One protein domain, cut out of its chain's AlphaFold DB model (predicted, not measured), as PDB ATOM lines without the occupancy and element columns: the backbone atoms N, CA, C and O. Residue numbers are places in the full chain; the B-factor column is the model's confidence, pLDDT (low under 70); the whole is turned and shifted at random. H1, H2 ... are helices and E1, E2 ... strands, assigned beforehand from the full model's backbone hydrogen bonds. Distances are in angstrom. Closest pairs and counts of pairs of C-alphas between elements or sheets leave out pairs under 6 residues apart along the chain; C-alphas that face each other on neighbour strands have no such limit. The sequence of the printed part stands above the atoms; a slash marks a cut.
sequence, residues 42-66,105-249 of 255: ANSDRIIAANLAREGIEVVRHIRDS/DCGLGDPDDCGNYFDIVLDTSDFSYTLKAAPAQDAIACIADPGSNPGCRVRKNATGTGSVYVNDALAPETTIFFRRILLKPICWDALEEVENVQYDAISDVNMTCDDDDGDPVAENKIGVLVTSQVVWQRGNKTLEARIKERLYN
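What this domain is: This is residues 42 to 66 and 105 to 249 of the 255 residues of an uncharacterized protein of Candidatus Komeilibacteria bacterium RIFCSPLOWO2_01_FULL_53_11 (UniProt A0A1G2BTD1). A strongly twisted sheet of five strands curls round one long helix, H1, while a short helix, H2, packs on the sheet's opposite face. The small hairpin of E3 and E4 lies toward one end of the longest axis, and the long link of residues 189 to 219 lies at the other end. The printed part has 170 residues, with two named helices and seven named strands along the chain as H1 E1 E2 H2 E3 E4 E5 E6 E7; the class is mixed, helices and strands. The large sheet has the order E2 - E1 - E5 - E6 - E7, all antiparallel. The whole is compact, with a radius of gyration of the C-alphas of 17.4 A and spans of 55 by 38 by 29 A.

Where its parts are: Begin in the large sheet with E6, residues 220 to 234, 43.1 A long. Beside it are E5, residues 177 to 188, 35.0 A, and E7, residues 237 to 248, which ends at C-alpha 248 (32.709, 58.187, 29.270) after 35.5 A. E1 takes residues 116 to 123, 21.8 A, and E2 residues 128 to 134, 18.4 A. Find C-alpha 42 at (40.997, 30.311, 10.001); from there H1 runs 35.9 A to residue 66. H2 is residues 139 to 144, E3 residues 155 to 159 and E4 residues 162 to 166.

How they stand to each other: E5, E6 and E7 form a meander, each strand the antiparallel neighbour of the one before. Look for N 182 and O 227 at 2.8 A in the hairpin of E5 and E6, and N 228 and O 243 at 2.8 A in that of E6 and E7. E1 is the antiparallel neighbour of E5, with N 118 and O 181 within hydrogen-bond range at 2.8 A, and forms a hairpin with E2, where N 121 and O 130 are 2.9 A apart. The sheet curls round H1; the closest C-alphas of H1 and E6 are Ala 53 and Ser 228, 5.1 A. H2 lies on the opposite face, giving three layers, helices on both faces of a sheet. Its height over the sheet is 7.6 A, and its closest C-alpha pair with E5 is Ile 143 and Phe 178, 5.9 A. In the hairpin of E3 and E4, N 157 and O 164 are 2.9 A apart. H1 and H2 are apart. In both helices every O i to N i+4 pair is within hydrogen-bond range.

The domain as a whole: The C-alphas farthest apart, Gly 160 and Glu 193, are 56.5 A from each other. Residues 67 to 104 are not printed, and C-alphas 66 and 105 are 27.7 A apart across that cut. The link E5 to E6 is long, 31 residues. The mean pLDDT of the printed part is 77.7, with residues 105 to 115 and 190 to 219 among those under 70.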
ATOM      1  N   ALA A  42      40.569  29.766   8.709       93.94
ATOM      2  CA  ALA A  42      40.997  30.311  10.001       93.94
ATOM      3  C   ALA A  42      41.006  31.845  10.012       93.94
ATOM      4  O   ALA A  42      40.651  32.462  11.016       93.94
ATOM      5  N   ASN A  43      41.378  32.461   8.891       95.75
ATOM      6  CA  ASN A  43      41.306  33.907   8.722       95.75
ATOM      7  C   ASN A  43      39.856  34.398   8.647       95.75
ATOM      8  O   ASN A  43      39.535  35.411   9.261       95.75
ATOM      9  N   SER A  44      38.980  33.669   7.950       95.50
ATOM     10  CA  SER A  44      37.548  33.979   7.901       95.50
ATOM     11  C   SER A  44      36.931  33.987   9.300       95.50
ATOM     12  O   SER A  44      36.273  34.959   9.663       95.50
ATOM     13  N   ASP A  45      37.199  32.962  10.114       95.06
ATOM     14  CA  ASP A  45      36.666  32.872  11.479       95.06
ATOM     15  C   ASP A  45      37.137  34.046  12.348       95.06
ATOM     16  O   ASP A  45      36.348  34.637  13.081       95.06
ATOM     17  N   ARG A  46      38.414  34.436  12.221       95.94
ATOM     18  CA  ARG A  46      38.984  35.592  12.933       95.94
ATOM     19  C   ARG A  46      38.322  36.908  12.539       95.94
ATOM     20  O   ARG A  46      38.092  37.745  13.405       95.94
ATOM     21  N   ILE A  47      38.030  37.100  11.252       96.19
ATOM     22  CA  ILE A  47      37.346  38.305  10.764       96.19
ATOM     23  C   ILE A  47      35.915  38.351  11.305       96.19
ATOM     24  O   ILE A  47      35.484  39.402  11.773       96.19
ATOM     25  N   ILE A  48      35.198  37.223  11.287       94.62
ATOM     26  CA  ILE A  48      33.844  37.132  11.853       94.62
ATOM     27  C   ILE A  48      33.881  37.445  13.350       94.62
ATOM     28  O   ILE A  48      33.143  38.317  13.793       94.62
ATOM     29  N   ALA A  49      34.779  36.817  14.111       95.38
ATOM     30  CA  ALA A  49      34.910  37.064  15.545       95.38
ATOM     31  C   ALA A  49      35.249  38.528  15.865       95.38
ATOM     32  O   ALA A  49      34.646  39.121  16.754       95.38
ATOM     33  N   ALA A  50      36.167  39.142  15.110       96.06
ATOM     34  CA  ALA A  50      36.505  40.553  15.275       96.06
ATOM     35  C   ALA A  50      35.320  41.476  14.951       96.06
ATOM     36  O   ALA A  50      35.102  42.459  15.656       96.06
ATOM     37  N   ASN A  51      34.539  41.166  13.913       95.69
ATOM     38  CA  ASN A  51      33.344  41.936  13.572       95.69
ATOM     39  C   ASN A  51      32.230  41.758  14.612       95.69
ATOM     40  O   ASN A  51      31.607  42.747  14.974       95.69
ATOM     41  N   LEU A  52      32.031  40.549  15.148       93.94
ATOM     42  CA  LEU A  52      31.093  40.292  16.248       93.94
ATOM     43  C   LEU A  52      31.489  41.038  17.527       93.94
ATOM     44  O   LEU A  52      30.619  41.544  18.233       93.94
ATOM     45  N   ALA A  53      32.791  41.134  17.816       94.50
ATOM     46  CA  ALA A  53      33.290  41.918  18.941       94.50
ATOM     47  C   ALA A  53      33.064  43.425  18.724       94.50
ATOM     48  O   ALA A  53      32.668  44.136  19.644       94.50
ATOM     49  N   ARG A  54      33.268  43.924  17.495       95.25
ATOM     50  CA  ARG A  54      32.975  45.326  17.141       95.25
ATOM     51  C   ARG A  54      31.493  45.635  17.279       95.25
ATOM     52  O   ARG A  54      31.149  46.617  17.918       95.25
ATOM     53  N   GLU A  55      30.638  44.778  16.725       92.38
ATOM     54  CA  GLU A  55      29.187  44.877  16.882       92.38
ATOM     55  C   GLU A  55      28.818  44.941  18.363       92.38
ATOM     56  O   GLU A  55      28.052  45.807  18.759       92.38
ATOM     57  N   GLY A  56      29.428  44.099  19.200       90.56
ATOM     58  CA  GLY A  56      29.173  44.114  20.634       90.56
ATOM     59  C   GLY A  56      29.432  45.463  21.305       90.56
ATOM     60  O   GLY A  56      28.626  45.896  22.121       90.56
ATOM     61  N   ILE A  57      30.508  46.159  20.929       92.44
ATOM     62  CA  ILE A  57      30.782  47.519  21.417       92.44
ATOM     63  C   ILE A  57      29.772  48.533  20.867       92.44
ATOM     64  O   ILE A  57      29.260  49.360  21.623       92.44
ATOM     65  N   GLU A  58      29.458  48.462  19.570       92.94
ATOM     66  CA  GLU A  58      28.478  49.357  18.942       92.94
ATOM     67  C   GLU A  58      27.091  49.222  19.574       92.94
ATOM     68  O   GLU A  58      26.398  50.220  19.734       92.94
ATOM     69  N   VAL A  59      26.701  48.020  20.000       89.62
ATOM     70  CA  VAL A  59      25.445  47.796  20.723       89.62
ATOM     71  C   VAL A  59      25.422  48.549  22.046       89.62
ATOM     72  O   VAL A  59      24.451  49.249  22.332       89.62
ATOM     73  N   VAL A  60      26.490  48.456  22.842       89.00
ATOM     74  CA  VAL A  60      26.559  49.179  24.119       89.00
ATOM     75  C   VAL A  60      26.547  50.688  23.878       89.00
ATOM     76  O   VAL A  60      25.824  51.410  24.564       89.00
ATOM     77  N   ARG A  61      27.264  51.171  22.854       90.31
ATOM     78  CA  ARG A  61      27.231  52.584  22.452       90.31
ATOM     79  C   ARG A  61      25.833  53.020  22.006       90.31
ATOM     80  O   ARG A  61      25.374  54.079  22.415       90.31
ATOM     81  N   HIS A  62      25.143  52.206  21.215       88.75
ATOM     82  CA  HIS A  62      23.793  52.493  20.743       88.75
ATOM     83  C   HIS A  62      22.795  52.602  21.900       88.75
ATOM     84  O   HIS A  62      22.009  53.544  21.934       88.75
ATOM     85  N   ILE A  63      22.826  51.665  22.855       86.75
ATOM     86  CA  ILE A  63      21.934  51.691  24.025       86.75
ATOM     87  C   ILE A  63      22.212  52.940  24.866       86.75
ATOM     88  O   ILE A  63      21.288  53.676  25.203       86.75
ATOM     89  N   ARG A  64      23.489  53.225  25.128       86.88
ATOM     90  CA  ARG A  64      23.944  54.428  25.830       86.88
ATOM     91  C   ARG A  64      23.424  55.714  25.183       86.88
ATOM     92  O   ARG A  64      22.819  56.548  25.851       86.88
ATOM     93  N   ASP A  65      23.650  55.861  23.880       88.06
ATOM     94  CA  ASP A  65      23.257  57.053  23.128       88.06
ATOM     95  C   ASP A  65      21.729  57.181  23.052       88.06
ATOM     96  O   ASP A  65      21.186  58.279  23.165       88.06
ATOM     97  N   SER A  66      21.024  56.052  22.935       86.62
ATOM     98  CA  SER A  66      19.561  56.008  22.982       86.62
ATOM     99  C   SER A  66      19.025  56.469  24.336       86.62
ATOM    100  O   SER A  66      18.052  57.219  24.374       86.62
ATOM    101  N   ASP A 105      31.529  38.145  39.533       61.44
ATOM    102  CA  ASP A 105      32.050  37.016  38.778       61.44
ATOM    103  C   ASP A 105      33.338  37.400  38.048       61.44
ATOM    104  O   ASP A 105      33.346  37.942  36.945       61.44
ATOM    105  N   CYS A 106      34.464  37.089  38.679       63.00
ATOM    106  CA  CYS A 106      35.792  37.285  38.102       63.00
ATOM    107  C   CYS A 106      36.215  36.165  37.132       63.00
ATOM    108  O   CYS A 106      37.404  36.015  36.876       63.00
ATOM    109  N   GLY A 107      35.275  35.340  36.642       53.47
ATOM    110  CA  GLY A 107      35.438  34.351  35.570       53.47
ATOM    111  C   GLY A 107      36.841  33.751  35.366       53.47
ATOM    112  O   GLY A 107      37.645  34.292  34.622       53.47
ATOM    113  N   LEU A 108      37.086  32.564  35.937       49.66
ATOM    114  CA  LEU A 108      38.126  31.582  35.559       49.66
ATOM    115  C   LEU A 108      39.479  32.138  35.039       49.66
ATOM    116  O   LEU A 108      39.941  31.749  33.966       49.66
ATOM    117  N   GLY A 109      40.177  32.940  35.850       49.91
ATOM    118  CA  GLY A 109      41.648  32.997  35.831       49.91
ATOM    119  C   GLY A 109      42.313  34.317  35.442       49.91
ATOM    120  O   GLY A 109      43.543  34.344  35.423       49.91
ATOM    121  N   ASP A 110      41.555  35.383  35.175       56.31
ATOM    122  CA  ASP A 110      42.108  36.735  35.028       56.31
ATOM    123  C   ASP A 110      41.552  37.651  36.136       56.31
ATOM    124  O   ASP A 110      40.381  38.037  36.071       56.31
ATOM    125  N   PRO A 111      42.340  37.963  37.184       56.75
ATOM    126  CA  PRO A 111      41.898  38.839  38.267       56.75
ATOM    127  C   PRO A 111      41.589  40.267  37.783       56.75
ATOM    128  O   PRO A 111      40.831  40.969  38.446       56.75
ATOM    129  N   ASP A 112      42.079  40.662  36.603       57.81
ATOM    130  CA  ASP A 112      41.890  42.002  36.040       57.81
ATOM    131  C   ASP A 112      40.604  42.110  35.189       57.81
ATOM    132  O   ASP A 112      40.305  43.163  34.628       57.81
ATOM    133  N   ASP A 113      39.792  41.050  35.079       62.28
ATOM    134  CA  ASP A 113      38.518  41.029  34.332       62.28
ATOM    135  C   ASP A 113      37.296  40.778  35.250       62.28
ATOM    136  O   ASP A 113      36.268  40.260  34.815       62.28
ATOM    137  N   CYS A 114      37.362  41.194  36.520       67.50
ATOM    138  CA  CYS A 114      36.197  41.213  37.413       67.50
ATOM    139  C   CYS A 114      35.126  42.209  36.942       67.50
ATOM    140  O   CYS A 114      35.407  43.395  36.782       67.50
ATOM    141  N   GLY A 115      33.894  41.745  36.737       68.25
ATOM    142  CA  GLY A 115      32.753  42.611  36.444       68.25
ATOM    143  C   GLY A 115      31.504  41.813  36.087       68.25
ATOM    144  O   GLY A 115      31.463  40.594  36.243       68.25
ATOM    145  N   ASN A 116      30.482  42.507  35.593       75.00
ATOM    146  CA  ASN A 116      29.215  41.873  35.249       75.00
ATOM    147  C   ASN A 116      29.196  41.466  33.774       75.00
ATOM    148  O   ASN A 116      29.513  42.264  32.884       75.00
ATOM    149  N   TYR A 117      28.825  40.210  33.524       79.44
ATOM    150  CA  TYR A 117      28.655  39.688  32.175       79.44
ATOM    151  C   TYR A 117      27.247  39.971  31.668       79.44
ATOM    152  O   TYR A 117      26.265  39.880  32.403       79.44
ATOM    153  N   PHE A 118      27.157  40.287  30.384       81.38
ATOM    154  CA  PHE A 118      25.914  40.575  29.696       81.38
ATOM    155  C   PHE A 118      25.860  39.841  28.361       81.38
ATOM    156  O   PHE A 118      26.826  39.826  27.587       81.38
ATOM    157  N   ASP A 119      24.686  39.291  28.082       81.69
ATOM    158  CA  ASP A 119      24.311  38.768  26.780       81.69
ATOM    159  C   ASP A 119      23.659  39.877  25.950       81.69
ATOM    160  O   ASP A 119      22.860  40.673  26.449       81.69
ATOM    161  N   ILE A 120      23.983  39.908  24.658       82.50
ATOM    162  CA  ILE A 120      23.315  40.790  23.698       82.50
ATOM    163  C   ILE A 120      22.077  40.076  23.183       82.50
ATOM    164  O   ILE A 120      22.194  39.083  22.461       82.50
ATOM    165  N   VAL A 121      20.902  40.607  23.498       79.00
ATOM    166  CA  VAL A 121      19.630  40.083  23.009       79.00
ATOM    167  C   VAL A 121      19.097  40.989  21.912       79.00
ATOM    168  O   VAL A 121      18.902  42.187  22.114       79.00
ATOM    169  N   LEU A 122      18.875  40.379  20.749       76.94
ATOM    170  CA  LEU A 122      18.299  41.019  19.574       76.94
ATOM    171  C   LEU A 122      16.838  40.628  19.481       76.94
ATOM    172  O   LEU A 122      16.538  39.447  19.293       76.94
ATOM    173  N   ASP A 123      15.946  41.604  19.573       75.44
ATOM    174  CA  ASP A 123      14.574  41.376  19.162       75.44
ATOM    175  C   ASP A 123      14.500  41.543  17.642       75.44
ATOM    176  O   ASP A 123      14.751  42.601  17.071       75.44
ATOM    177  N   THR A 124      14.219  40.443  16.950       71.19
ATOM    178  CA  THR A 124      14.174  40.428  15.482       71.19
ATOM    179  C   THR A 124      12.893  41.038  14.909       71.19
ATOM    180  O   THR A 124      12.807  41.213  13.693       71.19
ATOM    181  N   SER A 125      11.900  41.351  15.749       73.94
ATOM    182  CA  SER A 125      10.639  41.959  15.318       73.94
ATOM    183  C   SER A 125      10.763  43.464  15.079       73.94
ATOM    184  O   SER A 125      10.172  43.980  14.128       73.94
ATOM    185  N   ASP A 126      11.574  44.149  15.884       76.62
ATOM    186  CA  ASP A 126      11.795  45.596  15.824       76.62
ATOM    187  C   ASP A 126      13.276  45.986  15.676       76.62
ATOM    188  O   ASP A 126      13.592  47.170  15.559       76.62
ATOM    189  N   PHE A 127      14.178  44.999  15.615       74.31
ATOM    190  CA  PHE A 127      15.633  45.180  15.586       74.31
ATOM    191  C   PHE A 127      16.161  45.978  16.784       74.31
ATOM    192  O   PHE A 127      17.186  46.658  16.681       74.31
ATOM    193  N   SER A 128      15.478  45.890  17.928       77.50
ATOM    194  CA  SER A 128      15.953  46.476  19.172       77.50
ATOM    195  C   SER A 128      17.031  45.606  19.818       77.50
ATOM    196  O   SER A 128      17.048  44.372  19.724       77.50
ATOM    197  N   TYR A 129      17.969  46.285  20.473       79.44
ATOM    198  CA  TYR A 129      19.057  45.667  21.214       79.44
ATOM    199  C   TYR A 129      18.816  45.869  22.701       79.44
ATOM    200  O   TYR A 129      18.597  46.993  23.154       79.44
ATOM    201  N   THR A 130      18.919  44.789  23.464       78.88
ATOM    202  CA  THR A 130      18.932  44.839  24.925       78.88
ATOM    203  C   THR A 130      20.156  44.100  25.438       78.88
ATOM    204  O   THR A 130      20.602  43.117  24.841       78.88
ATOM    205  N   LEU A 131      20.724  44.586  26.537       80.62
ATOM    206  CA  LEU A 131      21.643  43.787  27.333       80.62
ATOM    207  C   LEU A 131      20.811  43.025  28.355       80.62
ATOM    208  O   LEU A 131      19.812  43.546  28.845       80.62
ATOM    209  N   LYS A 132      21.190  41.779  28.626       78.25
ATOM    210  CA  LYS A 132      20.652  41.004  29.744       78.25
ATOM    211  C   LYS A 132      21.807  40.516  30.582       78.25
ATOM    212  O   LYS A 132      22.749  39.958  30.025       78.25
ATOM    213  N   ALA A 133      21.737  40.721  31.895       75.38
ATOM    214  CA  ALA A 133      22.730  40.171  32.801       75.38
ATOM    215  C   ALA A 133      22.819  38.652  32.598       75.38
ATOM    216  O   ALA A 133      21.803  37.958  32.480       75.38
ATOM    217  N   ALA A 134      24.041  38.150  32.525       73.56
ATOM    218  CA  ALA A 134      24.350  36.751  32.311       73.56
ATOM    219  C   ALA A 134      25.324  36.287  33.405       73.56
ATOM    220  O   ALA A 134      26.199  37.051  33.810       73.56
ATOM    221  N   PRO A 135      25.206  35.046  33.903       72.25
ATOM    222  CA  PRO A 135      26.245  34.478  34.764       72.25
ATOM    223  C   PRO A 135      27.556  34.336  33.973       72.25
ATOM    224  O   PRO A 135      27.501  34.269  32.738       72.25
ATOM    225  N   ALA A 136      28.727  34.196  34.620       68.56
ATOM    226  CA  ALA A 136      29.862  33.700  33.849       68.56
ATOM    227  C   ALA A 136      29.539  32.306  33.339       68.56
ATOM    228  O   ALA A 136      29.134  31.394  34.063       68.56
ATOM    229  N   GLN A 137      29.749  32.158  32.045       75.06
ATOM    230  CA  GLN A 137      29.587  30.903  31.355       75.06
ATOM    231  C   GLN A 137      30.962  30.446  30.881       75.06
ATOM    232  O   GLN A 137      31.752  31.240  30.360       75.06
ATOM    233  N   ASP A 138      31.248  29.155  31.053       80.94
ATOM    234  CA  ASP A 138      32.426  28.550  30.444       80.94
ATOM    235  C   ASP A 138      32.253  28.552  28.921       80.94
ATOM    236  O   ASP A 138      31.331  27.941  28.373       80.94
ATOM    237  N   ALA A 139      33.152  29.252  28.229       82.81
ATOM    238  CA  ALA A 139      33.055  29.444  26.789       82.81
ATOM    239  C   ALA A 139      33.061  28.112  26.021       82.81
ATOM    240  O   ALA A 139      32.386  27.990  25.001       82.81
ATOM    241  N   ILE A 140      33.791  27.098  26.502       84.38
ATOM    242  CA  ILE A 140      33.896  25.796  25.830       84.38
ATOM    243  C   ILE A 140      32.603  25.000  25.981       84.38
ATOM    244  O   ILE A 140      32.095  24.465  24.993       84.38
ATOM    245  N   ALA A 141      32.036  24.972  27.186       86.00
ATOM    246  CA  ALA A 141      30.730  24.383  27.446       86.00
ATOM    247  C   ALA A 141      29.645  25.051  26.590       86.00
ATOM    248  O   ALA A 141      28.826  24.364  25.986       86.00
ATOM    249  N   CYS A 142      29.689  26.376  26.466       86.31
ATOM    250  CA  CYS A 142      28.745  27.139  25.661       86.31
ATOM    251  C   CYS A 142      28.883  26.905  24.146       86.31
ATOM    252  O   CYS A 142      27.879  26.745  23.452       86.31
ATOM    253  N   ILE A 143      30.107  26.790  23.618       86.62
ATOM    254  CA  ILE A 143      30.333  26.397  22.215       86.62
ATOM    255  C   ILE A 143      29.741  24.999  21.946       86.62
ATOM    256  O   ILE A 143      29.157  24.761  20.880       86.62
ATOM    257  N   ALA A 144      29.856  24.092  22.921       85.00
ATOM    258  CA  ALA A 144      29.326  22.734  22.860       85.00
ATOM    259  C   ALA A 144      27.815  22.622  23.159       85.00
ATOM    260  O   ALA A 144      27.242  21.556  22.920       85.00
ATOM    261  N   ASP A 145      27.157  23.684  23.639       83.12
ATOM    262  CA  ASP A 145      25.739  23.660  24.010       83.12
ATOM    263  C   ASP A 145      24.872  23.266  22.799       83.12
ATOM    264  O   ASP A 145      25.031  23.826  21.718       83.12
ATOM    265  N   PRO A 146      23.939  22.309  22.893       75.81
ATOM    266  CA  PRO A 146      23.120  21.893  21.751       75.81
ATOM    267  C   PRO A 146      22.028  22.908  21.357       75.81
ATOM    268  O   PRO A 146      21.313  22.686  20.380       75.81
ATOM    269  N   GLY A 147      21.919  24.050  22.039       73.56
ATOM    270  CA  GLY A 147      20.844  25.033  21.887       73.56
ATOM    271  C   GLY A 147      19.868  25.058  23.062       73.56
ATOM    272  O   GLY A 147      18.776  25.594  22.911       73.56
ATOM    273  N   SER A 148      20.234  24.465  24.200       74.19
ATOM    274  CA  SER A 148      19.458  24.526  25.443       74.19
ATOM    275  C   SER A 148      19.516  25.903  26.098       74.19
ATOM    276  O   SER A 148      18.580  26.262  26.810       74.19
ATOM    277  N   ASN A 149      20.586  26.670  25.857       75.31
ATOM    278  CA  ASN A 149      20.755  28.008  26.410       75.31
ATOM    279  C   ASN A 149      20.888  29.057  25.279       75.31
ATOM    280  O   ASN A 149      21.898  29.047  24.569       75.31
ATOM    281  N   PRO A 150      19.912  29.972  25.100       67.00
ATOM    282  CA  PRO A 150      19.961  31.011  24.062       67.00
ATOM    283  C   PRO A 150      21.173  31.949  24.181       67.00
ATOM    284  O   PRO A 150      21.679  32.397  23.155       67.00
ATOM    285  N   GLY A 151      21.674  32.200  25.398       72.00
ATOM    286  CA  GLY A 151      22.823  33.083  25.644       72.00
ATOM    287  C   GLY A 151      24.181  32.463  25.298       72.00
ATOM    288  O   GLY A 151      25.111  33.166  24.912       72.00
ATOM    289  N   CYS A 152      24.280  31.131  25.330       81.12
ATOM    290  CA  CYS A 152      25.558  30.424  25.225       81.12
ATOM    291  C   CYS A 152      26.193  30.438  23.835       81.12
ATOM    292  O   CYS A 152      27.385  30.184  23.698       81.12
ATOM    293  N   ARG A 153      25.440  30.623  22.753       85.62
ATOM    294  CA  ARG A 153      26.035  30.488  21.421       85.62
ATOM    295  C   ARG A 153      25.446  31.476  20.460       85.62
ATOM    296  O   ARG A 153      24.231  31.587  20.335       85.62
ATOM    297  N   VAL A 154      26.329  32.121  19.709       88.75
ATOM    298  CA  VAL A 154      25.909  32.928  18.578       88.75
ATOM    299  C   VAL A 154      25.365  31.979  17.519       88.75
ATOM    300  O   VAL A 154      25.998  30.991  17.133       88.75
ATOM    301  N   ARG A 155      24.165  32.262  17.049       87.00
ATOM    302  CA  ARG A 155      23.471  31.499  16.021       87.00
ATOM    303  C   ARG A 155      23.229  32.402  14.833       87.00
ATOM    304  O   ARG A 155      23.268  33.622  14.944       87.00
ATOM    305  N   LYS A 156      23.035  31.805  13.670       87.19
ATOM    306  CA  LYS A 156      22.800  32.540  12.439       87.19
ATOM    307  C   LYS A 156      21.342  32.362  12.040       87.19
ATOM    308  O   LYS A 156      20.839  31.243  11.938       87.19
ATOM    309  N   ASN A 157      20.661  33.484  11.857       84.38
ATOM    310  CA  ASN A 157      19.285  33.524  11.396       84.38
ATOM    311  C   ASN A 157      19.249  34.098   9.978       84.38
ATOM    312  O   ASN A 157      19.795  35.174   9.727       84.38
ATOM    313  N   ALA A 158      18.652  33.362   9.043       80.12
ATOM    314  CA  ALA A 158      18.489  33.821   7.672       80.12
ATOM    315  C   ALA A 158      17.307  34.794   7.603       80.12
ATOM    316  O   ALA A 158      16.176  34.443   7.925       80.12
ATOM    317  N   THR A 159      17.568  36.016   7.160       74.06
ATOM    318  CA  THR A 159      16.548  37.025   6.879       74.06
ATOM    319  C   THR A 159      16.326  37.106   5.369       74.06
ATOM    320  O   THR A 159      17.166  36.679   4.576       74.06
ATOM    321  N   GLY A 160      15.204  37.682   4.925       70.31
ATOM    322  CA  GLY A 160      14.927  37.853   3.488       70.31
ATOM    323  C   GLY A 160      15.983  38.673   2.725       70.31
ATOM    324  O   GLY A 160      16.013  38.639   1.498       70.31
ATOM    325  N   THR A 161      16.857  39.387   3.440       73.06
ATOM    326  CA  THR A 161      17.920  40.251   2.907       73.06
ATOM    327  C   THR A 161      19.337  39.750   3.209       73.06
ATOM    328  O   THR A 161      20.300  40.368   2.753       73.06
ATOM    329  N   GLY A 162      19.504  38.644   3.943       78.12
ATOM    330  CA  GLY A 162      20.825  38.137   4.305       78.12
ATOM    331  C   GLY A 162      20.809  37.176   5.487       78.12
ATOM    332  O   GLY A 162      19.920  36.345   5.642       78.12
ATOM    333  N   SER A 163      21.839  37.233   6.322       80.19
ATOM    334  CA  SER A 163      21.868  36.471   7.567       80.19
ATOM    335  C   SER A 163      22.437  37.318   8.687       80.19
ATOM    336  O   SER A 163      23.406  38.042   8.472       80.19
ATOM    337  N   VAL A 164      21.844  37.198   9.869       82.94
ATOM    338  CA  VAL A 164      22.214  37.962  11.062       82.94
ATOM    339  C   VAL A 164      22.679  36.999  12.145       82.94
ATOM    340  O   VAL A 164      22.165  35.885  12.262       82.94
ATOM    341  N   TYR A 165      23.673  37.427  12.914       85.62
ATOM    342  CA  TYR A 165      24.167  36.704  14.075       85.62
ATOM    343  C   TYR A 165      23.363  37.120  15.310       85.62
ATOM    344  O   TYR A 165      23.309  38.295  15.647       85.62
ATOM    345  N   VAL A 166      22.719  36.163  15.972       81.12
ATOM    346  CA  VAL A 166      21.800  36.386  17.096       81.12
ATOM    347  C   VAL A 166      22.153  35.455  18.261       81.12
ATOM    348  O   VAL A 166      22.556  34.314  18.036       81.12
ATOM    349  N   ASN A 167      21.974  35.904  19.504       76.56
ATOM    350  CA  ASN A 167      22.010  35.040  20.697       76.56
ATOM    351  C   ASN A 167      20.573  34.596  21.039       76.56
ATOM    352  O   ASN A 167      20.043  34.889  22.107       76.56
ATOM    353  N   ASP A 168      19.905  33.962  20.074       71.50
ATOM    354  CA  ASP A 168      18.543  33.442  20.215       71.50
ATOM    355  C   ASP A 168      18.543  31.941  19.914       71.50
ATOM    356  O   ASP A 168      18.931  31.520  18.822       71.50
ATOM    357  N   ALA A 169      18.083  31.132  20.873       65.50
ATOM    358  CA  ALA A 169      18.000  29.676  20.759       65.50
ATOM    359  C   ALA A 169      17.142  29.217  19.571       65.50
ATOM    360  O   ALA A 169      17.359  28.113  19.067       65.50
ATOM    361  N   LEU A 170      16.203  30.051  19.107       68.62
ATOM    362  CA  LEU A 170      15.300  29.731  18.003       68.62
ATOM    363  C   LEU A 170      15.951  29.869  16.618       68.62
ATOM    364  O   LEU A 170      15.405  29.367  15.634       68.62
ATOM    365  N   ALA A 171      17.126  30.496  16.512       75.38
ATOM    366  CA  ALA A 171      17.817  30.617  15.235       75.38
ATOM    367  C   ALA A 171      18.312  29.244  14.726       75.38
ATOM    368  O   ALA A 171      18.914  28.474  15.477       75.38
ATOM    369  N   PRO A 172      18.105  28.897  13.447       74.12
ATOM    370  CA  PRO A 172      18.273  27.523  12.977       74.12
ATOM    371  C   PRO A 172      19.737  27.076  12.865       74.12
ATOM    372  O   PRO A 172      20.038  25.914  13.132       74.12
ATOM    373  N   GLU A 173      20.658  27.975  12.502       83.88
ATOM    374  CA  GLU A 173      22.060  27.625  12.251       83.88
ATOM    375  C   GLU A 173      22.935  27.899  13.478       83.88
ATOM    376  O   GLU A 173      22.953  29.002  14.024       83.88
ATOM    377  N   THR A 174      23.707  26.900  13.901       83.81
ATOM    378  CA  THR A 174      24.688  27.050  14.979       83.81
ATOM    379  C   THR A 174      26.011  27.572  14.430       83.81
ATOM    380  O   THR A 174      26.421  27.229  13.320       83.81
ATOM    381  N   THR A 175      26.698  28.409  15.206       89.38
ATOM    382  CA  THR A 175      28.059  28.856  14.882       89.38
ATOM    383  C   THR A 175      29.054  28.305  15.896       89.38
ATOM    384  O   THR A 175      28.664  27.733  16.907       89.38
ATOM    385  N   ILE A 176      30.349  28.473  15.639       90.56
ATOM    386  CA  ILE A 176      31.415  28.088  16.578       90.56
ATOM    387  C   ILE A 176      31.751  29.194  17.588       90.56
ATOM    388  O   ILE A 176      32.724  29.058  18.324       90.56
ATOM    389  N   PHE A 177      31.000  30.300  17.578       92.06
ATOM    390  CA  PHE A 177      31.309  31.495  18.350       92.06
ATOM    391  C   PHE A 177      30.446  31.571  19.610       92.06
ATOM    392  O   PHE A 177      29.217  31.487  19.559       92.06
ATOM    393  N   PHE A 178      31.111  31.802  20.732       90.19
ATOM    394  CA  PHE A 178      30.528  32.329  21.954       90.19
ATOM    395  C   PHE A 178      30.864  33.815  22.039       90.19
ATOM    396  O   PHE A 178      31.992  34.209  21.741       90.19
ATOM    397  N   ARG A 179      29.895  34.644  22.419       89.31
ATOM    398  CA  ARG A 179      30.062  36.091  22.568       89.31
ATOM    399  C   ARG A 179      29.523  36.500  23.926       89.31
ATOM    400  O   ARG A 179      28.395  36.142  24.236       89.31
ATOM    401  N   ARG A 180      30.289  37.314  24.646       85.31
ATOM    402  CA  ARG A 180      29.859  37.969  25.883       85.31
ATOM    403  C   ARG A 180      30.339  39.413  25.931       85.31
ATOM    404  O   ARG A 180      31.370  39.751  25.342       85.31
ATOM    405  N   ILE A 181      29.593  40.248  26.641       86.88
ATOM    406  CA  ILE A 181      29.999  41.601  27.010       86.88
ATOM    407  C   ILE A 181      30.325  41.605  28.497       86.88
ATOM    408  O   ILE A 181      29.577  41.056  29.292       86.88
ATOM    409  N   LEU A 182      31.443  42.212  28.866       83.56
ATOM    410  CA  LEU A 182      31.801  42.514  30.243       83.56
ATOM    411  C   LEU A 182      31.755  44.030  30.399       83.56
ATOM    412  O   LEU A 182      32.392  44.752  29.626       83.56
ATOM    413  N   LEU A 183      30.996  44.502  31.380       82.06
ATOM    414  CA  LEU A 183      30.908  45.918  31.717       82.06
ATOM    415  C   LEU A 183      31.543  46.148  33.084       82.06
ATOM    416  O   LEU A 183      31.275  45.405  34.028       82.06
ATOM    417  N   LYS A 184      32.354  47.200  33.179       79.31
ATOM    418  CA  LYS A 184      32.916  47.713  34.432       79.31
ATOM    419  C   LYS A 184      32.677  49.219  34.525       79.31
ATOM    420  O   LYS A 184      32.828  49.884  33.498       79.31
ATOM    421  N   PRO A 185      32.329  49.792  35.688       78.75
ATOM    422  CA  PRO A 185      32.302  51.237  35.834       78.75
ATOM    423  C   PRO A 185      33.720  51.804  35.654       78.75
ATOM    424  O   PRO A 185      34.718  51.121  35.872       78.75
ATOM    425  N   ILE A 186      33.805  53.052  35.205       80.06
ATOM    426  CA  ILE A 186      35.023  53.854  35.305       80.06
ATOM    427  C   ILE A 186      34.770  54.839  36.433       80.06
ATOM    428  O   ILE A 186      33.860  55.670  36.326       80.06
ATOM    429  N   CYS A 187      35.562  54.722  37.487       77.12
ATOM    430  CA  CYS A 187      35.421  55.517  38.692       77.12
ATOM    431  C   CYS A 187      36.458  56.638  38.691       77.12
ATOM    432  O   CYS A 187      37.565  56.487  38.161       77.12
ATOM    433  N   TRP A 188      36.052  57.799  39.198       75.62
ATOM    434  CA  TRP A 188      36.930  58.947  39.361       75.62
ATOM    435  C   TRP A 188      37.078  59.270  40.837       75.62
ATOM    436  O   TRP A 188      36.095  59.687  41.455       75.62
ATOM    437  N   ASP A 189      38.304  59.175  41.347       70.56
ATOM    438  CA  ASP A 189      38.651  59.689  42.664       70.56
ATOM    439  C   ASP A 189      39.069  61.164  42.560       70.56
ATOM    440  O   ASP A 189      40.012  61.560  41.863       70.56
ATOM    441  N   ALA A 190      38.296  62.014  43.233       64.00
ATOM    442  CA  ALA A 190      38.542  63.446  43.311       64.00
ATOM    443  C   ALA A 190      39.555  63.831  44.404       64.00
ATOM    444  O   ALA A 190      39.970  64.992  44.439       64.00
ATOM    445  N   LEU A 191      39.919  62.908  45.302       62.06
ATOM    446  CA  LEU A 191      40.774  63.147  46.466       62.06
ATOM    447  C   LEU A 191      42.229  62.705  46.255       62.06
ATOM    448  O   LEU A 191      43.121  63.255  46.906       62.06
ATOM    449  N   GLU A 192      42.492  61.780  45.334       63.44
ATOM    450  CA  GLU A 192      43.848  61.401  44.932       63.44
ATOM    451  C   GLU A 192      44.352  62.314  43.794       63.44
ATOM    452  O   GLU A 192      43.627  62.575  42.847       63.44
ATOM    453  N   GLU A 193      45.572  62.868  43.873       57.06
ATOM    454  CA  GLU A 193      46.106  63.817  42.861       57.06
ATOM    455  C   GLU A 193      46.933  63.143  41.744       57.06
ATOM    456  O   GLU A 193      47.337  63.807  40.785       57.06
ATOM    457  N   VAL A 194      47.254  61.849  41.883       57.50
ATOM    458  CA  VAL A 194      48.259  61.162  41.045       57.50
ATOM    459  C   VAL A 194      47.671  60.000  40.232       57.50
ATOM    460  O   VAL A 194      48.196  59.712  39.156       57.50
ATOM    461  N   GLU A 195      46.561  59.393  40.669       59.91
ATOM    462  CA  GLU A 195      45.913  58.260  39.985       59.91
ATOM    463  C   GLU A 195      44.371  58.356  40.024       59.91
ATOM    464  O   GLU A 195      43.661  57.404  40.299       59.91
ATOM    465  N   ASN A 196      43.830  59.531  39.686       58.38
ATOM    466  CA  ASN A 196      42.400  59.879  39.787       58.38
ATOM    467  C   ASN A 196      41.408  58.986  39.020       58.38
ATOM    468  O   ASN A 196      40.202  59.196  39.125       58.38
ATOM    469  N   VAL A 197      41.874  58.073  38.165       58.91
ATOM    470  CA  VAL A 197      41.001  57.199  37.374       58.91
ATOM    471  C   VAL A 197      41.278  55.761  37.758       58.91
ATOM    472  O   VAL A 197      42.209  55.146  37.235       58.91
ATOM    473  N   GLN A 198      40.424  55.227  38.620       62.12
ATOM    474  CA  GLN A 198      40.465  53.828  38.999       62.12
ATOM    475  C   GLN A 198      39.684  53.008  37.972       62.12
ATOM    476  O   GLN A 198      38.531  53.289  37.621       62.12
ATOM    477  N   TYR A 199      40.360  52.005  37.414       57.38
ATOM    478  CA  TYR A 199      39.821  51.165  36.345       57.38
ATOM    479  C   TYR A 199      39.247  49.838  36.851       57.38
ATOM    480  O   TYR A 199      38.549  49.173  36.082       57.38
ATOM    481  N   ASP A 200      39.510  49.500  38.118       53.38
ATOM    482  CA  ASP A 200      39.224  48.192  38.717       53.38
ATOM    483  C   ASP A 200      38.618  48.271  40.135       53.38
ATOM    484  O   ASP A 200      38.535  47.251  40.813       53.38
ATOM    485  N   ALA A 201      38.122  49.442  40.556       51.44
ATOM    486  CA  ALA A 201      37.459  49.664  41.849       51.44
ATOM    487  C   ALA A 201      36.031  49.078  41.890       51.44
ATOM    488  O   ALA A 201      35.056  49.780  42.135       51.44
ATOM    489  N   ILE A 202      35.879  47.793  41.561       55.34
ATOM    490  CA  ILE A 202      34.639  47.053  41.814       55.34
ATOM    491  C   ILE A 202      34.895  46.145  43.011       55.34
ATOM    492  O   ILE A 202      35.403  45.033  42.856       55.34
ATOM    493  N   SER A 203      34.528  46.609  44.201       53.03
ATOM    494  CA  SER A 203      34.573  45.790  45.416       53.03
ATOM    495  C   SER A 203      33.310  44.928  45.585       53.03
ATOM    496  O   SER A 203      33.305  43.987  46.386       53.03
ATOM    497  N   ASP A 204      32.246  45.189  44.806       56.47
ATOM    498  CA  ASP A 204      30.939  44.572  45.018       56.47
ATOM    499  C   ASP A 204      30.131  44.220  43.744       56.47
ATOM    500  O   ASP A 204      30.439  44.565  42.605       56.47
ATOM    501  N   VAL A 205      29.050  43.468  43.957       57.75
ATOM    502  CA  VAL A 205      28.067  43.051  42.940       57.75
ATOM    503  C   VAL A 205      27.323  44.227  42.295       57.75
ATOM    504  O   VAL A 205      26.824  44.113  41.168       57.75
ATOM    505  N   ASN A 206      27.206  45.337  43.020       56.56
ATOM    506  CA  ASN A 206      26.398  46.484  42.636       56.56
ATOM    507  C   ASN A 206      27.133  47.405  41.657       56.56
ATOM    508  O   ASN A 206      26.526  48.361  41.172       56.56
ATOM    509  N   MET A 207      28.395  47.098  41.324       63.56
ATOM    510  CA  MET A 207      29.233  47.926  40.456       63.56
ATOM    511  C   MET A 207      29.335  49.359  40.990       63.56
ATOM    512  O   MET A 207      29.301  50.318  40.208       63.56
ATOM    513  N   THR A 208      29.392  49.497  42.317       65.75
ATOM    514  CA  THR A 208      29.646  50.772  42.981       65.75
ATOM    515  C   THR A 208      31.110  51.145  42.819       65.75
ATOM    516  O   THR A 208      31.982  50.287  42.699       65.75
ATOM    517  N   CYS A 209      31.354  52.450  42.748       69.50
ATOM    518  CA  CYS A 209      32.685  52.993  42.943       69.50
ATOM    519  C   CYS A 209      32.889  53.076  44.458       69.50
ATOM    520  O   CYS A 209      32.341  53.981  45.082       69.50
ATOM    521  N   ASP A 210      33.564  52.083  45.030       61.38
ATOM    522  CA  ASP A 210      33.951  52.041  46.441       61.38
ATOM    523  C   ASP A 210      35.473  51.892  46.509       61.38
ATOM    524  O   ASP A 210      36.075  51.237  45.652       61.38
ATOM    525  N   ASP A 211      36.090  52.477  47.534       55.09
ATOM    526  CA  ASP A 211      37.510  52.270  47.795       55.09
ATOM    527  C   ASP A 211      37.779  50.836  48.300       55.09
ATOM    528  O   ASP A 211      36.870  50.097  48.695       55.09
ATOM    529  N   ASP A 212      39.050  50.418  48.294       55.38
ATOM    530  CA  ASP A 212      39.487  49.103  48.800       55.38
ATOM    531  C   ASP A 212      39.135  48.877  50.293       55.38
ATOM    532  O   ASP A 212      39.196  47.741  50.782       55.38
ATOM    533  N   ASP A 213      38.746  49.936  51.014       57.16
ATOM    534  CA  ASP A 213      38.372  49.932  52.430       57.16
ATOM    535  C   ASP A 213      36.840  49.852  52.661       57.16
ATOM    536  O   ASP A 213      36.399  49.615  53.792       57.16
ATOM    537  N   GLY A 214      36.023  49.931  51.601       54.59
ATOM    538  CA  GLY A 214      34.560  49.824  51.653       54.59
ATOM    539  C   GLY A 214      33.860  51.048  52.251       54.59
ATOM    540  O   GLY A 214      32.705  50.946  52.685       54.59
ATOM    541  N   ASP A 215      34.550  52.187  52.306       57.22
ATOM    542  CA  ASP A 215      33.968  53.462  52.689       57.22
ATOM    543  C   ASP A 215      33.279  54.094  51.459       57.22
ATOM    544  O   ASP A 215      33.796  54.024  50.342       57.22
ATOM    545  N   PRO A 216      32.101  54.735  51.619       52.50
ATOM    546  CA  PRO A 216      31.428  55.432  50.528       52.50
ATOM    547  C   PRO A 216      32.228  56.688  50.172       52.50
ATOM    548  O   PRO A 216      31.968  57.788  50.676       52.50
ATOM    549  N   VAL A 217      33.245  56.521  49.339       49.06
ATOM    550  CA  VAL A 217      34.045  57.621  48.822       49.06
ATOM    551  C   VAL A 217      33.222  58.448  47.845       49.06
ATOM    552  O   VAL A 217      32.267  57.992  47.219       49.06
ATOM    553  N   ALA A 218      33.584  59.724  47.730       50.41
ATOM    554  CA  ALA A 218      32.997  60.673  46.790       50.41
ATOM    555  C   ALA A 218      33.416  60.369  45.335       50.41
ATOM    556  O   ALA A 218      33.759  61.284  44.582       50.41
ATOM    557  N   GLU A 219      33.431  59.095  44.948       60.28
ATOM    558  CA  GLU A 219      33.774  58.654  43.610       60.28
ATOM    559  C   GLU A 219      32.544  58.709  42.715       60.28
ATOM    560  O   GLU A 219      31.546  58.007  42.892       60.28
ATOM    561  N   ASN A 220      32.617  59.579  41.715       70.06
ATOM    562  CA  ASN A 220      31.584  59.649  40.702       70.06
ATOM    563  C   ASN A 220      31.885  58.609  39.628       70.06
ATOM    564  O   ASN A 220      32.979  58.575  39.058       70.06
ATOM    565  N   LYS A 221      30.880  57.810  39.275       76.44
ATOM    566  CA  LYS A 221      30.918  57.018  38.050       76.44
ATOM    567  C   LYS A 221      30.967  57.967  36.855       76.44
ATOM    568  O   LYS A 221      30.006  58.676  36.559       76.44
ATOM    569  N   ILE A 222      32.097  57.983  36.161       80.12
ATOM    570  CA  ILE A 222      32.335  58.866  35.010       80.12
ATOM    571  C   ILE A 222      32.248  58.132  33.671       80.12
ATOM    572  O   ILE A 222      32.393  58.749  32.613       80.12
ATOM    573  N   GLY A 223      32.033  56.816  33.685       82.19
ATOM    574  CA  GLY A 223      31.941  56.026  32.468       82.19
ATOM    575  C   GLY A 223      31.802  54.526  32.696       82.19
ATOM    576  O   GLY A 223      31.568  54.053  33.807       82.19
ATOM    577  N   VAL A 224      31.940  53.779  31.601       82.69
ATOM    578  CA  VAL A 224      31.922  52.316  31.549       82.69
ATOM    579  C   VAL A 224      33.054  51.836  30.649       82.69
ATOM    580  O   VAL A 224      33.224  52.304  29.522       82.69
ATOM    581  N   LEU A 225      33.842  50.893  31.146       85.44
ATOM    582  CA  LEU A 225      34.736  50.083  30.343       85.44
ATOM    583  C   LEU A 225      33.936  48.900  29.804       85.44
ATOM    584  O   LEU A 225      33.498  48.023  30.545       85.44
ATOM    585  N   VAL A 226      33.765  48.883  28.491       88.56
ATOM    586  CA  VAL A 226      33.108  47.806  27.766       88.56
ATOM    587  C   VAL A 226      34.175  46.873  27.227       88.56
ATOM    588  O   VAL A 226      35.042  47.285  26.460       88.56
ATOM    589  N   THR A 227      34.095  45.601  27.584       89.75
ATOM    590  CA  THR A 227      34.913  44.540  27.005       89.75
ATOM    591  C   THR A 227      34.007  43.605  26.218       89.75
ATOM    592  O   THR A 227      33.229  42.852  26.794       89.75
ATOM    593  N   SER A 228      34.103  43.633  24.890       92.00
ATOM    594  CA  SER A 228      33.442  42.651  24.033       92.00
ATOM    595  C   SER A 228      34.395  41.507  23.729       92.00
ATOM    596  O   SER A 228      35.472  41.720  23.164       92.00
ATOM    597  N   GLN A 229      34.004  40.294  24.108       90.69
ATOM    598  CA  GLN A 229      34.811  39.094  23.938       90.69
ATOM    599  C   GLN A 229      34.066  38.075  23.087       90.69
ATOM    600  O   GLN A 229      32.912  37.734  23.349       90.69
ATOM    601  N   VAL A 230      34.765  37.554  22.082       93.31
ATOM    602  CA  VAL A 230      34.291  36.469  21.232       93.31
ATOM    603  C   VAL A 230      35.295  35.330  21.283       93.31
ATOM    604  O   VAL A 230      36.465  35.505  20.942       93.31
ATOM    605  N   VAL A 231      34.829  34.156  21.692       92.56
ATOM    606  CA  VAL A 231      35.630  32.940  21.840       92.56
ATOM    607  C   VAL A 231      35.145  31.899  20.841       92.56
ATOM    608  O   VAL A 231      33.945  31.747  20.621       92.56
ATOM    609  N   TRP A 232      36.070  31.170  20.223       94.19
ATOM    610  CA  TRP A 232      35.746  30.029  19.369       94.19
ATOM    611  C   TRP A 232      36.817  28.951  19.458       94.19
ATOM    612  O   TRP A 232      37.941  29.190  19.902       94.19
ATOM    613  N   GLN A 233      36.483  27.748  18.999       91.69
ATOM    614  CA  GLN A 233      37.391  26.609  19.041       91.69
ATOM    615  C   GLN A 233      37.728  26.109  17.635       91.69
ATOM    616  O   GLN A 233      36.857  25.954  16.779       91.69
ATOM    617  N   ARG A 234      39.011  25.814  17.395       89.19
ATOM    618  CA  ARG A 234      39.488  25.153  16.173       89.19
ATOM    619  C   ARG A 234      40.397  23.983  16.542       89.19
ATOM    620  O   ARG A 234      41.521  24.171  17.007       89.19
ATOM    621  N   GLY A 235      39.908  22.759  16.338       86.56
ATOM    622  CA  GLY A 235      40.557  21.560  16.877       86.56
ATOM    623  C   GLY A 235      40.577  21.608  18.409       86.56
ATOM    624  O   GLY A 235      39.552  21.868  19.026       86.56
ATOM    625  N   ASN A 236      41.748  21.435  19.024       87.19
ATOM    626  CA  ASN A 236      41.922  21.554  20.483       87.19
ATOM    627  C   ASN A 236      42.412  22.941  20.929       87.19
ATOM    628  O   ASN A 236      42.866  23.092  22.059       87.19
ATOM    629  N   LYS A 237      42.392  23.944  20.042       89.62
ATOM    630  CA  LYS A 237      42.807  25.307  20.382       89.62
ATOM    631  C   LYS A 237      41.592  26.205  20.546       89.62
ATOM    632  O   LYS A 237      40.823  26.373  19.599       89.62
ATOM    633  N   THR A 238      41.486  26.806  21.720       90.94
ATOM    634  CA  THR A 238      40.592  27.928  21.994       90.94
ATOM    635  C   THR A 238      41.252  29.207  21.504       90.94
ATOM    636  O   THR A 238      42.443  29.433  21.726       90.94
ATOM    637  N   LEU A 239      40.494  30.004  20.771       93.50
ATOM    638  CA  LEU A 239      40.909  31.272  20.199       93.50
ATOM    639  C   LEU A 239      39.947  32.353  20.673       93.50
ATOM    640  O   LEU A 239      38.778  32.083  20.945       93.50
ATOM    641  N   GLU A 240      40.450  33.578  20.737       93.12
ATOM    642  CA  GLU A 240      39.703  34.710  21.255       93.12
ATOM    643  C   GLU A 240      39.969  35.972  20.433       93.12
ATOM    644  O   GLU A 240      41.083  36.207  19.955       93.12
ATOM    645  N   ALA A 241      38.928  36.788  20.293       94.00
ATOM    646  CA  ALA A 241      38.987  38.170  19.861       94.00
ATOM    647  C   ALA A 241      38.351  39.030  20.957       94.00
ATOM    648  O   ALA A 241      37.195  38.816  21.319       94.00
ATOM    649  N   ARG A 242      39.110  39.995  21.478       91.94
ATOM    650  CA  ARG A 242      38.674  40.896  22.546       91.94
ATOM    651  C   ARG A 242      38.865  42.340  22.116       91.94
ATOM    652  O   ARG A 242      39.932  42.697  21.615       91.94
ATOM    653  N   ILE A 243      37.845  43.159  22.324       93.44
ATOM    654  CA  ILE A 243      37.894  44.605  22.113       93.44
ATOM    655  C   ILE A 243      37.488  45.269  23.422       93.44
ATOM    656  O   ILE A 243      36.457  44.919  23.989       93.44
ATOM    657  N   LYS A 244      38.314  46.203  23.897       91.75
ATOM    658  CA  LYS A 244      38.035  47.027  25.074       91.75
ATOM    659  C   LYS A 244      37.807  48.467  24.618       91.75
ATOM    660  O   LYS A 244      38.625  48.997  23.868       91.75
ATOM    661  N   GLU A 245      36.727  49.091  25.069       91.94
ATOM    662  CA  GLU A 245      36.437  50.499  24.812       91.94
ATOM    663  C   GLU A 245      35.960  51.206  26.079       91.94
ATOM    664  O   GLU A 245      35.173  50.668  26.853       91.94
ATOM    665  N   ARG A 246      36.442  52.434  26.284       88.19
ATOM    666  CA  ARG A 246      36.029  53.297  27.389       88.19
ATOM    667  C   ARG A 246      34.959  54.258  26.896       88.19
ATOM    668  O   ARG A 246      35.228  55.104  26.045       88.19
ATOM    669  N   LEU A 247      33.760  54.132  27.442       87.81
ATOM    670  CA  LEU A 247      32.638  55.011  27.158       87.81
ATOM    671  C   LEU A 247      32.440  55.933  28.359       87.81
ATOM    672  O   LEU A 247      31.888  55.528  29.375       87.81
ATOM    673  N   TYR A 248      32.900  57.172  28.239       84.94
ATOM    674  CA  TYR A 248      32.709  58.187  29.270       84.94
ATOM    675  C   TYR A 248      31.331  58.840  29.164       84.94
ATOM    676  O   TYR A 248      30.748  58.921  28.074       84.94
ATOM    677  N   ASN A 249      30.850  59.349  30.293       78.81
ATOM    678  CA  ASN A 249      29.721  60.256  30.324       78.81
ATOM    679  C   ASN A 249      30.162  61.629  29.783       78.81
ATOM    680  O   ASN A 249      30.825  62.396  30.479       78.81
TER     681      ASN A 249